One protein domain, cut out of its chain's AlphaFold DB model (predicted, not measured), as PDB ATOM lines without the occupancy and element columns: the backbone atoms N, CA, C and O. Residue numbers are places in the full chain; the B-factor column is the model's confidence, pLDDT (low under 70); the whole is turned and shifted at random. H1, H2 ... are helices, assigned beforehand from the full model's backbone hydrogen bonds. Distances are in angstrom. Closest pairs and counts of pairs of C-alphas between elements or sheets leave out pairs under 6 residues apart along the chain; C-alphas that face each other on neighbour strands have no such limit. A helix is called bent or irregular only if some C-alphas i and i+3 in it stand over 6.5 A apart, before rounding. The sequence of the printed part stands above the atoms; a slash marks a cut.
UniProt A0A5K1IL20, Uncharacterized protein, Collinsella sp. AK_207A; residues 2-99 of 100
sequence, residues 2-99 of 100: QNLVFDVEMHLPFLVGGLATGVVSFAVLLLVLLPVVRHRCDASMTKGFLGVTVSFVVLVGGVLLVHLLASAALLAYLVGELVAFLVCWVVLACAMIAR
ATOM      1  N   GLN A   2     124.700 172.887 127.770       46.19
ATOM      2  CA  GLN A   2     125.208 171.543 128.116       46.19
ATOM      3  C   GLN A   2     126.148 170.933 127.060       46.19
ATOM      4  O   GLN A   2     127.176 170.393 127.440       46.19
ATOM      5  N   ASN A   3     125.874 171.096 125.758       46.66
ATOM      6  CA  ASN A   3     126.739 170.540 124.699       46.66
ATOM      7  C   ASN A   3     128.189 171.067 124.760       46.66
ATOM      8  O   ASN A   3     129.123 170.297 124.610       46.66
ATOM      9  N   LEU A   4     128.377 172.345 125.110       53.22
ATOM     10  CA  LEU A   4     129.701 172.967 125.256       53.22
ATOM     11  C   LEU A   4     130.526 172.379 126.410       53.22
ATOM     12  O   LEU A   4     131.746 172.324 126.319       53.22
ATOM     13  N   VAL A   5     129.880 171.949 127.497       53.41
ATOM     14  CA  VAL A   5     130.579 171.369 128.655       53.41
ATOM     15  C   VAL A   5     131.064 169.956 128.329       53.41
ATOM     16  O   VAL A   5     132.213 169.638 128.616       53.41
ATOM     17  N   PHE A   6     130.241 169.147 127.649       51.25
ATOM     18  CA  PHE A   6     130.635 167.804 127.206       51.25
ATOM     19  C   PHE A   6     131.772 167.832 126.170       51.25
ATOM     20  O   PHE A   6     132.682 167.007 126.246       51.25
ATOM     21  N   ASP A   7     131.775 168.810 125.254       55.16
ATOM     22  CA  ASP A   7     132.888 169.016 124.317       55.16
ATOM     23  C   ASP A   7     134.186 169.387 125.053       55.16
ATOM     24  O   ASP A   7     135.249 168.846 124.751       55.16
ATOM     25  N   VAL A   8     134.122 170.264 126.061       56.62
ATOM     26  CA  VAL A   8     135.307 170.673 126.833       56.62
ATOM     27  C   VAL A   8     135.864 169.519 127.667       56.62
ATOM     28  O   VAL A   8     137.077 169.333 127.670       56.62
ATOM     29  N   GLU A   9     135.022 168.711 128.317       60.12
ATOM     30  CA  GLU A   9     135.474 167.566 129.125       60.12
ATOM     31  C   GLU A   9     136.170 166.482 128.290       60.12
ATOM     32  O   GLU A   9     137.164 165.910 128.736       60.12
ATOM     33  N   MET A  10     135.715 166.246 127.055       61.81
ATOM     34  CA  MET A  10     136.345 165.273 126.155       61.81
ATOM     35  C   MET A  10     137.705 165.756 125.617       61.81
ATOM     36  O   MET A  10     138.592 164.942 125.359       61.81
ATOM     37  N   HIS A  11     137.904 167.072 125.493       67.12
ATOM     38  CA  HIS A  11     139.150 167.682 125.004       67.12
ATOM     39  C   HIS A  11     140.147 168.039 126.121       67.12
ATOM     40  O   HIS A  11     141.348 168.158 125.866       67.12
ATOM     41  N   LEU A  12     139.677 168.166 127.363       75.44
ATOM     42  CA  LEU A  12     140.479 168.462 128.553       75.44
ATOM     43  C   LEU A  12     141.673 167.510 128.766       75.44
ATOM     44  O   LEU A  12     142.774 168.013 129.001       75.44
ATOM     45  N   PRO A  13     141.544 166.170 128.647       79.56
ATOM     46  CA  PRO A  13     142.690 165.276 128.826       79.56
ATOM     47  C   PRO A  13     143.768 165.480 127.755       79.56
ATOM     48  O   PRO A  13     144.954 165.380 128.060       79.56
ATOM     49  N   PHE A  14     143.387 165.829 126.523       79.88
ATOM     50  CA  PHE A  14     144.340 166.129 125.451       79.88
ATOM     51  C   PHE A  14     145.038 167.470 125.670       79.88
ATOM     52  O   PHE A  14     146.237 167.575 125.426       79.88
ATOM     53  N   LEU A  15     144.325 168.470 126.195       81.44
ATOM     54  CA  LEU A  15     144.913 169.747 126.596       81.44
ATOM     55  C   LEU A  15     145.937 169.566 127.727       81.44
ATOM     56  O   LEU A  15     147.050 170.080 127.641       81.44
ATOM     57  N   VAL A  16     145.590 168.796 128.762       86.25
ATOM     58  CA  VAL A  16     146.513 168.464 129.860       86.25
ATOM     59  C   VAL A  16     147.695 167.639 129.346       86.25
ATOM     60  O   VAL A  16     148.827 167.885 129.756       86.25
ATOM     61  N   GLY A  17     147.458 166.716 128.411       85.69
ATOM     62  CA  GLY A  17     148.508 165.957 127.736       85.69
ATOM     63  C   GLY A  17     149.485 166.856 126.979       85.69
ATOM     64  O   GLY A  17     150.690 166.743 127.176       85.69
ATOM     65  N   GLY A  18     148.977 167.800 126.183       84.25
ATOM     66  CA  GLY A  18     149.800 168.776 125.461       84.25
ATOM     67  C   GLY A  18     150.576 169.690 126.396       84.25
ATOM     68  O   GLY A  18     151.765 169.923 126.196       84.25
ATOM     69  N   LEU A  19     149.944 170.134 127.484       88.31
ATOM     70  CA  LEU A  19     150.620 170.908 128.519       88.31
ATOM     71  C   LEU A  19     151.758 170.104 129.160       88.31
ATOM     72  O   LEU A  19     152.858 170.625 129.308       88.31
ATOM     73  N   ALA A  20     151.524 168.840 129.511       88.94
ATOM     74  CA  ALA A  20     152.539 167.982 130.112       88.94
ATOM     75  C   ALA A  20     153.718 167.740 129.157       88.94
ATOM     76  O   ALA A  20     154.870 167.925 129.554       88.94
ATOM     77  N   THR A  21     153.454 167.401 127.890       90.06
ATOM     78  CA  THR A  21     154.506 167.213 126.877       90.06
ATOM     79  C   THR A  21     155.285 168.503 126.629       90.06
ATOM     80  O   THR A  21     156.519 168.494 126.571       90.06
ATOM     81  N   GLY A  22     154.582 169.634 126.545       87.25
ATOM     82  CA  GLY A  22     155.185 170.954 126.449       87.25
ATOM     83  C   GLY A  22     156.098 171.242 127.642       87.25
ATOM     84  O   GLY A  22     157.266 171.565 127.467       87.25
ATOM     85  N   VAL A  23     155.624 171.048 128.874       89.75
ATOM     86  CA  VAL A  23     156.432 171.281 130.080       89.75
ATOM     87  C   VAL A  23     157.686 170.409 130.083       89.75
ATOM     88  O   VAL A  23     158.768 170.914 130.369       89.75
ATOM     89  N   VAL A  24     157.577 169.126 129.728       89.38
ATOM     90  CA  VAL A  24     158.729 168.212 129.676       89.38
ATOM     91  C   VAL A  24     159.738 168.649 128.612       89.38
ATOM     92  O   VAL A  24     160.928 168.759 128.908       89.38
ATOM     93  N   SER A  25     159.280 168.934 127.392       87.88
ATOM     94  CA  SER A  25     160.157 169.367 126.297       87.88
ATOM     95  C   SER A  25     160.864 170.685 126.626       87.88
ATOM     96  O   SER A  25     162.088 170.778 126.527       87.88
ATOM     97  N   PHE A  26     160.135 171.682 127.123       86.94
ATOM     98  CA  PHE A  26     160.719 172.966 127.498       86.94
ATOM     99  C   PHE A  26     161.579 172.901 128.762       86.94
ATOM    100  O   PHE A  26     162.539 173.661 128.869       86.94
ATOM    101  N   ALA A  27     161.320 171.978 129.693       86.56
ATOM    102  CA  ALA A  27     162.191 171.749 130.845       86.56
ATOM    103  C   ALA A  27     163.583 171.255 130.421       86.56
ATOM    104  O   ALA A  27     164.587 171.711 130.972       86.56
ATOM    105  N   VAL A  28     163.662 170.378 129.413       84.44
ATOM    106  CA  VAL A  28     164.945 169.939 128.832       84.44
ATOM    107  C   VAL A  28     165.698 171.128 128.239       84.44
ATOM    108  O   VAL A  28     166.895 171.290 128.488       84.44
ATOM    109  N   LEU A  29     164.997 172.006 127.517       83.44
ATOM    110  CA  LEU A  29     165.577 173.235 126.980       83.44
ATOM    111  C   LEU A  29     166.091 174.162 128.095       83.44
ATOM    112  O   LEU A  29     167.227 174.639 128.043       83.44
ATOM    113  N   LEU A  30     165.273 174.384 129.127       83.00
ATOM    114  CA  LEU A  30     165.601 175.205 130.292       83.00
ATOM    115  C   LEU A  30     166.820 174.662 131.038       83.00
ATOM    116  O   LEU A  30     167.662 175.452 131.446       83.00
ATOM    117  N   LEU A  31     166.975 173.345 131.175       83.62
ATOM    118  CA  LEU A  31     168.149 172.745 131.816       83.62
ATOM    119  C   LEU A  31     169.459 173.077 131.093       83.62
ATOM    120  O   LEU A  31     170.492 173.228 131.745       83.62
ATOM    121  N   VAL A  32     169.423 173.226 129.768       83.19
ATOM    122  CA  VAL A  32     170.586 173.642 128.973       83.19
ATOM    123  C   VAL A  32     170.797 175.155 129.053       83.19
ATOM    124  O   VAL A  32     171.934 175.613 129.165       83.19
ATOM    125  N   LEU A  33     169.716 175.938 129.020       80.00
ATOM    126  CA  LEU A  33     169.785 177.400 128.974       80.00
ATOM    127  C   LEU A  33     170.094 178.034 130.335       80.00
ATOM    128  O   LEU A  33     170.893 178.963 130.417       80.00
ATOM    129  N   LEU A  34     169.501 177.531 131.419       80.12
ATOM    130  CA  LEU A  34     169.630 178.081 132.768       80.12
ATOM    131  C   LEU A  34     171.089 178.198 133.247       80.12
ATOM    132  O   LEU A  34     171.428 179.259 133.764       80.12
ATOM    133  N   PRO A  35     171.990 177.204 133.102       77.88
ATOM    134  CA  PRO A  35     173.386 177.363 133.519       77.88
ATOM    135  C   PRO A  35     174.140 178.418 132.699       77.88
ATOM    136  O   PRO A  35     174.997 179.106 133.257       77.88
ATOM    137  N   VAL A  36     173.790 178.588 131.420       79.12
ATOM    138  CA  VAL A  36     174.369 179.612 130.536       79.12
ATOM    139  C   VAL A  36     173.886 181.001 130.953       79.12
ATOM    140  O   VAL A  36     174.705 181.866 131.253       79.12
ATOM    141  N   VAL A  37     172.569 181.192 131.100       77.69
ATOM    142  CA  VAL A  37     171.969 182.439 131.621       77.69
ATOM    143  C   VAL A  37     172.499 182.754 133.021       77.69
ATOM    144  O   VAL A  37     172.621 183.911 133.417       77.69
ATOM    145  N   ARG A  38     172.867 181.716 133.784       78.81
ATOM    146  CA  ARG A  38     173.443 181.867 135.113       78.81
ATOM    147  C   ARG A  38     174.952 182.157 135.160       78.81
ATOM    148  O   ARG A  38     175.477 182.261 136.273       78.81
ATOM    149  N   HIS A  39     175.635 182.304 134.019       72.44
ATOM    150  CA  HIS A  39     177.103 182.411 133.912       72.44
ATOM    151  C   HIS A  39     177.858 181.286 134.645       72.44
ATOM    152  O   HIS A  39     178.997 181.445 135.074       72.44
ATOM    153  N   ARG A  40     177.219 180.123 134.821       69.69
ATOM    154  CA  ARG A  40     177.851 178.938 135.419       69.69
ATOM    155  C   ARG A  40     178.600 178.107 134.374       69.69
ATOM    156  O   ARG A  40     179.388 177.248 134.753       69.69
ATOM    157  N   CYS A  41     178.331 178.327 133.089       73.19
ATOM    158  CA  CYS A  41     178.970 177.667 131.953       73.19
ATOM    159  C   CYS A  41     179.047 178.623 130.761       73.19
ATOM    160  O   CYS A  41     178.147 179.444 130.575       73.19
ATOM    161  N   ASP A  42     180.067 178.446 129.923       75.00
ATOM    162  CA  ASP A  42     180.161 179.138 128.641       75.00
ATOM    163  C   ASP A  42     179.046 178.706 127.685       75.00
ATOM    164  O   ASP A  42     178.646 177.534 127.626       75.00
ATOM    165  N   ALA A  43     178.551 179.673 126.914       72.94
ATOM    166  CA  ALA A  43     177.560 179.437 125.881       72.94
ATOM    167  C   ALA A  43     178.172 178.571 124.770       72.94
ATOM    168  O   ALA A  43     179.033 179.011 124.012       72.94
ATOM    169  N   SER A  44     177.711 177.324 124.662       79.75
ATOM    170  CA  SER A  44     178.101 176.419 123.582       79.75
ATOM    171  C   SER A  44     176.947 176.256 122.604       79.75
ATOM    172  O   SER A  44     175.887 175.727 122.954       79.75
ATOM    173  N   MET A  45     177.182 176.671 121.360       77.94
ATOM    174  CA  MET A  45     176.203 176.585 120.277       77.94
ATOM    175  C   MET A  45     175.750 175.136 120.033       77.94
ATOM    176  O   MET A  45     174.562 174.884 119.848       77.94
ATOM    177  N   THR A  46     176.663 174.166 120.154       82.44
ATOM    178  CA  THR A  46     176.374 172.729 120.011       82.44
ATOM    179  C   THR A  46     175.406 172.218 121.079       82.44
ATOM    180  O   THR A  46     174.465 171.497 120.760       82.44
ATOM    181  N   LYS A  47     175.597 172.607 122.348       77.19
ATOM    182  CA  LYS A  47     174.712 172.185 123.449       77.19
ATOM    183  C   LYS A  47     173.325 172.811 123.322       77.19
ATOM    184  O   LYS A  47     172.332 172.115 123.514       77.19
ATOM    185  N   GLY A  48     173.262 174.093 122.954       83.81
ATOM    186  CA  GLY A  48     171.999 174.785 122.688       83.81
ATOM    187  C   GLY A  48     171.218 174.126 121.552       83.81
ATOM    188  O   GLY A  48     170.049 173.792 121.725       83.81
ATOM    189  N   PHE A  49     171.881 173.852 120.425       85.38
ATOM    190  CA  PHE A  49     171.253 173.196 119.280       85.38
ATOM    191  C   PHE A  49     170.774 171.776 119.612       85.38
ATOM    192  O   PHE A  49     169.667 171.394 119.237       85.38
ATOM    193  N   LEU A  50     171.564 171.010 120.370       86.94
ATOM    194  CA  LEU A  50     171.169 169.679 120.827       86.94
ATOM    195  C   LEU A  50     169.927 169.740 121.730       86.94
ATOM    196  O   LEU A  50     168.992 168.973 121.525       86.94
ATOM    197  N   GLY A  51     169.875 170.688 122.670       85.06
ATOM    198  CA  GLY A  51     168.707 170.905 123.529       85.06
ATOM    199  C   GLY A  51     167.448 171.269 122.739       85.06
ATOM    200  O   GLY A  51     166.385 170.696 122.983       85.06
ATOM    201  N   VAL A  52     167.568 172.164 121.751       86.50
ATOM    202  CA  VAL A  52     166.464 172.520 120.840       86.50
ATOM    203  C   VAL A  52     165.998 171.296 120.060       86.50
ATOM    204  O   VAL A  52     164.802 171.029 120.009       86.50
ATOM    205  N   THR A  53     166.933 170.524 119.507       87.38
ATOM    206  CA  THR A  53     166.624 169.334 118.702       87.38
ATOM    207  C   THR A  53     165.867 168.301 119.526       87.38
ATOM    208  O   THR A  53     164.821 167.824 119.101       87.38
ATOM    209  N   VAL A  54     166.346 167.994 120.735       88.06
ATOM    210  CA  VAL A  54     165.688 167.042 121.641       88.06
ATOM    211  C   VAL A  54     164.290 167.526 122.022       88.06
ATOM    212  O   VAL A  54     163.337 166.755 121.953       88.06
ATOM    213  N   SER A  55     164.142 168.810 122.359       87.62
ATOM    214  CA  SER A  55     162.837 169.396 122.701       87.62
ATOM    215  C   SER A  55     161.861 169.306 121.527       87.62
ATOM    216  O   SER A  55     160.704 168.933 121.701       87.62
ATOM    217  N   PHE A  56     162.346 169.582 120.316       88.06
ATOM    218  CA  PHE A  56     161.547 169.521 119.097       88.06
ATOM    219  C   PHE A  56     161.120 168.090 118.757       88.06
ATOM    220  O   PHE A  56     159.972 167.871 118.393       88.06
ATOM    221  N   VAL A  57     162.003 167.103 118.933       90.62
ATOM    222  CA  VAL A  57     161.668 165.683 118.741       90.62
ATOM    223  C   VAL A  57     160.561 165.239 119.698       90.62
ATOM    224  O   VAL A  57     159.653 164.527 119.280       90.62
ATOM    225  N   VAL A  58     160.595 165.683 120.959       89.31
ATOM    226  CA  VAL A  58     159.551 165.364 121.947       89.31
ATOM    227  C   VAL A  58     158.211 166.005 121.571       89.31
ATOM    228  O   VAL A  58     157.194 165.315 121.582       89.31
ATOM    229  N   LEU A  59     158.209 167.285 121.180       87.94
ATOM    230  CA  LEU A  59     157.000 167.994 120.733       87.94
ATOM    231  C   LEU A  59     156.396 167.344 119.483       87.94
ATOM    232  O   LEU A  59     155.232 166.957 119.474       87.94
ATOM    233  N   VAL A  60     157.205 167.143 118.440       88.69
ATOM    234  CA  VAL A  60     156.752 166.505 117.195       88.69
ATOM    235  C   VAL A  60     156.271 165.082 117.457       88.69
ATOM    236  O   VAL A  60     155.248 164.678 116.910       88.69
ATOM    237  N   GLY A  61     156.960 164.328 118.316       89.88
ATOM    238  CA  GLY A  61     156.531 162.994 118.727       89.88
ATOM    239  C   GLY A  61     155.151 163.004 119.384       89.88
ATOM    240  O   GLY A  61     154.302 162.192 119.021       89.88
ATOM    241  N   GLY A  62     154.901 163.952 120.289       85.94
ATOM    242  CA  GLY A  62     153.602 164.131 120.939       85.94
ATOM    243  C   GLY A  62     152.490 164.520 119.961       85.94
ATOM    244  O   GLY A  62     151.434 163.886 119.947       85.94
ATOM    245  N   VAL A  63     152.751 165.486 119.077       87.00
ATOM    246  CA  VAL A  63     151.801 165.904 118.034       87.00
ATOM    247  C   VAL A  63     151.477 164.752 117.085       87.00
ATOM    248  O   VAL A  63     150.305 164.518 116.799       87.00
ATOM    249  N   LEU A  64     152.481 164.008 116.608       88.38
ATOM    250  CA  LEU A  64     152.269 162.868 115.712       88.38
ATOM    251  C   LEU A  64     151.447 161.767 116.383       88.38
ATOM    252  O   LEU A  64     150.521 161.241 115.766       88.38
ATOM    253  N   LEU A  65     151.744 161.453 117.646       87.00
ATOM    254  CA  LEU A  65     150.997 160.469 118.423       87.00
ATOM    255  C   LEU A  65     149.515 160.866 118.526       87.00
ATOM    256  O   LEU A  65     148.634 160.075 118.201       87.00
ATOM    257  N   VAL A  66     149.225 162.111 118.912       85.31
ATOM    258  CA  VAL A  66     147.841 162.596 119.040       85.31
ATOM    259  C   VAL A  66     147.157 162.714 117.682       85.31
ATOM    260  O   VAL A  66     145.976 162.392 117.569       85.31
ATOM    261  N   HIS A  67     147.884 163.093 116.631       82.25
ATOM    262  CA  HIS A  67     147.355 163.133 115.271       82.25
ATOM    263  C   HIS A  67     146.861 161.758 114.804       82.25
ATOM    264  O   HIS A  67     145.786 161.671 114.204       82.25
ATOM    265  N   LEU A  68     147.624 160.704 115.118       85.44
ATOM    266  CA  LEU A  68     147.309 159.309 114.797       85.44
ATOM    267  C   LEU A  68     146.132 158.758 115.617       85.44
ATOM    268  O   LEU A  68     145.337 157.994 115.078       85.44
ATOM    269  N   LEU A  69     146.015 159.120 116.900       82.44
ATOM    270  CA  LEU A  69     144.963 158.593 117.780       82.44
ATOM    271  C   LEU A  69     143.644 159.376 117.702       82.44
ATOM    272  O   LEU A  69     142.573 158.777 117.765       82.44
ATOM    273  N   ALA A  70     143.706 160.705 117.629       75.31
ATOM    274  CA  ALA A  70     142.541 161.575 117.757       75.31
ATOM    275  C   ALA A  70     142.782 162.932 117.079       75.31
ATOM    276  O   ALA A  70     142.976 163.959 117.730       75.31
ATOM    277  N   SER A  71     142.708 162.954 115.747       75.25
ATOM    278  CA  SER A  71     142.954 164.155 114.937       75.25
ATOM    279  C   SER A  71     142.021 165.324 115.292       75.25
ATOM    280  O   SER A  71     142.421 166.481 115.186       75.25
ATOM    281  N   ALA A  72     140.803 165.031 115.767       74.19
ATOM    282  CA  ALA A  72     139.838 166.033 116.224       74.19
ATOM    283  C   ALA A  72     140.306 166.796 117.479       74.19
ATOM    284  O   ALA A  72     140.024 167.985 117.614       74.19
ATOM    285  N   ALA A  73     141.081 166.152 118.359       76.19
ATOM    286  CA  ALA A  73     141.573 166.747 119.603       76.19
ATOM    287  C   ALA A  73     142.953 167.417 119.466       76.19
ATOM    288  O   ALA A  73     143.492 167.952 120.438       76.19
ATOM    289  N   LEU A  74     143.522 167.429 118.257       80.25
ATOM    290  CA  LEU A  74     144.860 167.952 117.990       80.25
ATOM    291  C   LEU A  74     144.982 169.446 118.300       80.25
ATOM    292  O   LEU A  74     146.000 169.874 118.832       80.25
ATOM    293  N   LEU A  75     143.936 170.232 118.032       81.00
ATOM    294  CA  LEU A  75     143.920 171.657 118.371       81.00
ATOM    295  C   LEU A  75     144.017 171.885 119.884       81.00
ATOM    296  O   LEU A  75     144.801 172.723 120.320       81.00
ATOM    297  N   ALA A  76     143.271 171.121 120.687       80.56
ATOM    298  CA  ALA A  76     143.313 171.235 122.146       80.56
ATOM    299  C   ALA A  76     144.690 170.845 122.707       80.56
ATOM    300  O   ALA A  76     145.222 171.528 123.583       80.56
ATOM    301  N   TYR A  77     145.295 169.794 122.152       84.00
ATOM    302  CA  TYR A  77     146.657 169.383 122.486       84.00
ATOM    303  C   TYR A  77     147.688 170.474 122.147       84.00
ATOM    304  O   TYR A  77     148.494 170.854 122.997       84.00
ATOM    305  N   LEU A  78     147.609 171.053 120.943       85.06
ATOM    306  CA  LEU A  78     148.522 172.107 120.493       85.06
ATOM    307  C   LEU A  78     148.416 173.373 121.359       85.06
ATOM    308  O   LEU A  78     149.423 174.013 121.653       85.06
ATOM    309  N   VAL A  79     147.203 173.724 121.804       88.56
ATOM    310  CA  VAL A  79     146.987 174.825 122.758       88.56
ATOM    311  C   VAL A  79     147.711 174.547 124.077       88.56
ATOM    312  O   VAL A  79     148.354 175.449 124.611       88.56
ATOM    313  N   GLY A  80     147.669 173.308 124.578       85.50
ATOM    314  CA  GLY A  80     148.420 172.901 125.769       85.50
ATOM    315  C   GLY A  80     149.933 173.095 125.611       85.50
ATOM    316  O   GLY A  80     150.575 173.689 126.480       85.50
ATOM    317  N   GLU A  81     150.497 172.677 124.475       87.44
ATOM    318  CA  GLU A  81     151.921 172.879 124.171       87.44
ATOM    319  C   GLU A  81     152.283 174.369 124.076       87.44
ATOM    320  O   GLU A  81     153.317 174.798 124.596       87.44
ATOM    321  N   LEU A  82     151.410 175.183 123.476       88.31
ATOM    322  CA  LEU A  82     151.610 176.626 123.349       88.31
ATOM    323  C   LEU A  82     151.605 177.329 124.713       88.31
ATOM    324  O   LEU A  82     152.426 178.212 124.963       88.31
ATOM    325  N   VAL A  83     150.716 176.920 125.623       89.56
ATOM    326  CA  VAL A  83     150.697 177.434 127.000       89.56
ATOM    327  C   VAL A  83     152.005 177.095 127.711       89.56
ATOM    328  O   VAL A  83     152.606 177.974 128.329       89.56
ATOM    329  N   ALA A  84     152.498 175.860 127.583       87.25
ATOM    330  CA  ALA A  84     153.779 175.470 128.170       87.25
ATOM    331  C   ALA A  84     154.953 176.286 127.602       87.25
ATOM    332  O   ALA A  84     155.842 176.691 128.355       87.25
ATOM    333  N   PHE A  85     154.935 176.580 126.298       87.12
ATOM    334  CA  PHE A  85     155.931 177.439 125.658       87.12
ATOM    335  C   PHE A  85     155.934 178.850 126.252       87.12
ATOM    336  O   PHE A  85     156.991 179.366 126.625       87.12
ATOM    337  N   LEU A  86     154.752 179.457 126.398       89.00
ATOM    338  CA  LEU A  86     154.607 180.785 126.994       89.00
ATOM    339  C   LEU A  86     155.096 180.805 128.446       89.00
ATOM    340  O   LEU A  86     155.847 181.701 128.827       89.00
ATOM    341  N   VAL A  87     154.739 179.794 129.243       89.75
ATOM    342  CA  VAL A  87     155.216 179.661 130.627       89.75
ATOM    343  C   VAL A  87     156.739 179.532 130.670       89.75
ATOM    344  O   VAL A  87     157.385 180.221 131.459       89.75
ATOM    345  N   CYS A  88     157.337 178.717 129.796       88.31
ATOM    346  CA  CYS A  88     158.792 178.597 129.691       88.31
ATOM    347  C   CYS A  88     159.457 179.947 129.390       88.31
ATOM    348  O   CYS A  88     160.476 180.289 129.993       88.31
ATOM    349  N   TRP A  89     158.876 180.735 128.486       87.06
ATOM    350  CA  TRP A  89     159.359 182.074 128.156       87.06
ATOM    351  C   TRP A  89     159.290 183.034 129.342       87.06
ATOM    352  O   TRP A  89     160.260 183.740 129.613       87.06
ATOM    353  N   VAL A  90     158.181 183.028 130.085       89.56
ATOM    354  CA  VAL A  90     158.023 183.838 131.302       89.56
ATOM    355  C   VAL A  90     159.076 183.455 132.342       89.56
ATOM    356  O   VAL A  90     159.730 184.331 132.902       89.56
ATOM    357  N   VAL A  91     159.295 182.157 132.568       87.44
ATOM    358  CA  VAL A  91     160.325 181.666 133.498       87.44
ATOM    359  C   VAL A  91     161.713 182.135 133.071       87.44
ATOM    360  O   VAL A  91     162.490 182.599 133.906       87.44
ATOM    361  N   LEU A  92     162.025 182.053 131.776       84.69
ATOM    362  CA  LEU A  92     163.305 182.503 131.247       84.69
ATOM    363  C   LEU A  92     163.483 184.021 131.398       84.69
ATOM    364  O   LEU A  92     164.539 184.466 131.843       84.69
ATOM    365  N   ALA A  93     162.452 184.808 131.089       86.81
ATOM    366  CA  ALA A  93     162.458 186.257 131.265       86.81
ATOM    367  C   ALA A  93     162.672 186.640 132.736       86.81
ATOM    368  O   ALA A  93     163.558 187.436 133.039       86.81
ATOM    369  N   CYS A  94     161.946 186.010 133.664       87.25
ATOM    370  CA  CYS A  94     162.157 186.190 135.100       87.25
ATOM    371  C   CYS A  94     163.582 185.808 135.525       87.25
ATOM    372  O   CYS A  94     164.182 186.510 136.333       87.25
ATOM    373  N   ALA A  95     164.152 184.733 134.972       83.31
ATOM    374  CA  ALA A  95     165.525 184.327 135.266       83.31
ATOM    375  C   ALA A  95     166.574 185.331 134.755       83.31
ATOM    376  O   ALA A  95     167.641 185.437 135.362       83.31
ATOM    377  N   MET A  96     166.280 186.063 133.674       80.06
ATOM    378  CA  MET A  96     167.118 187.162 133.183       80.06
ATOM    379  C   MET A  96     166.946 188.438 134.021       80.06
ATOM    380  O   MET A  96     167.941 189.058 134.374       80.06
ATOM    381  N   ILE A  97     165.712 188.807 134.386       86.56
ATOM    382  CA  ILE A  97     165.419 190.018 135.177       86.56
ATOM    383  C   ILE A  97     165.904 189.882 136.622       86.56
ATOM    384  O   ILE A  97     166.486 190.806 137.166       86.56
ATOM    385  N   ALA A  98     165.752 188.715 137.251       78.94
ATOM    386  CA  ALA A  98     166.288 188.464 138.593       78.94
ATOM    387  C   ALA A  98     167.833 188.507 138.653       78.94
ATOM    388  O   ALA A  98     168.418 188.249 139.705       78.94
ATOM    389  N   ARG A  99     168.498 188.759 137.516       59.94
ATOM    390  CA  ARG A  99     169.944 188.935 137.380       59.94
ATOM    391  C   ARG A  99     170.391 190.359 137.041       59.94
ATOM    392  O   ARG A  99     171.603 190.563 137.013       59.94
TER     393      ARG A  99
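AT A GLANCE: This is residues 2 to 99 of the 100 residues of an uncharacterized protein of Collinsella sp. AK_207A (UniProt A0A5K1IL20). Three long helices form a flat up-and-down bundle: H1b packs on both H2 and H3, which meet at one end and diverge, while residues 2 to 7 of H1a stick out. The printed part has 98 residues with three named helices, H1, H2, H3, and no named strand: all helix. It is loose, radius of gyration of the C-alphas 16.0 A, spanning 53 by 28 by 12 A.

HOW THE PARTS SIT: H1, residues 2 to 37, assigned as one helix by its hydrogen bonds, is bent, C-alphas 10 and 13 being 6.9 A apart; arms H1a, residues 2 to 10, and H1b, residues 13 to 37, stand at a steep tilt of 48 degrees. H1b touches H3, residues 71 to 97, the same way at a shallow tilt of 28 degrees, closest C-alphas Leu 19 and Gly 80, 4.0 A. H1b and H2, residues 45 to 69, touch as a hairpin, a shallow tilt of 3 degrees, opposite ways, closest C-alphas Ser 25 and Ser 55, 4.5 A. H2 and H3 touch as a hairpin through residues 59 to 67 and 73 to 81 alone, closest C-alphas His 67 and Leu 74, 6.1 A. Every O i to N i+4 pair is within hydrogen-bond range in H1a and H2, 19 of 21 in H1b, 21 of 23 in H3.

IN THESE COORDINATES: H1a begins at C-alpha 2 (125.208, 171.543, 128.116); H3, 39.8 A, ends at C-alpha 97 (165.419, 190.018, 135.177). H1b measures 34.1 A, H2 36.1 A. H1b, with a kink of 39 degrees near residue 30, and H3 are irregular: C-alphas 32 and 35 are 6.51 A apart, 72 and 75 7.3 A.

THE WHOLE: The printed part has no cut and no long link; the farthest C-alphas, of Gln 2 and Asp 42, are 55.5 A apart. Model pLDDT is under 70 at residues 2 to 11, 40 and 99.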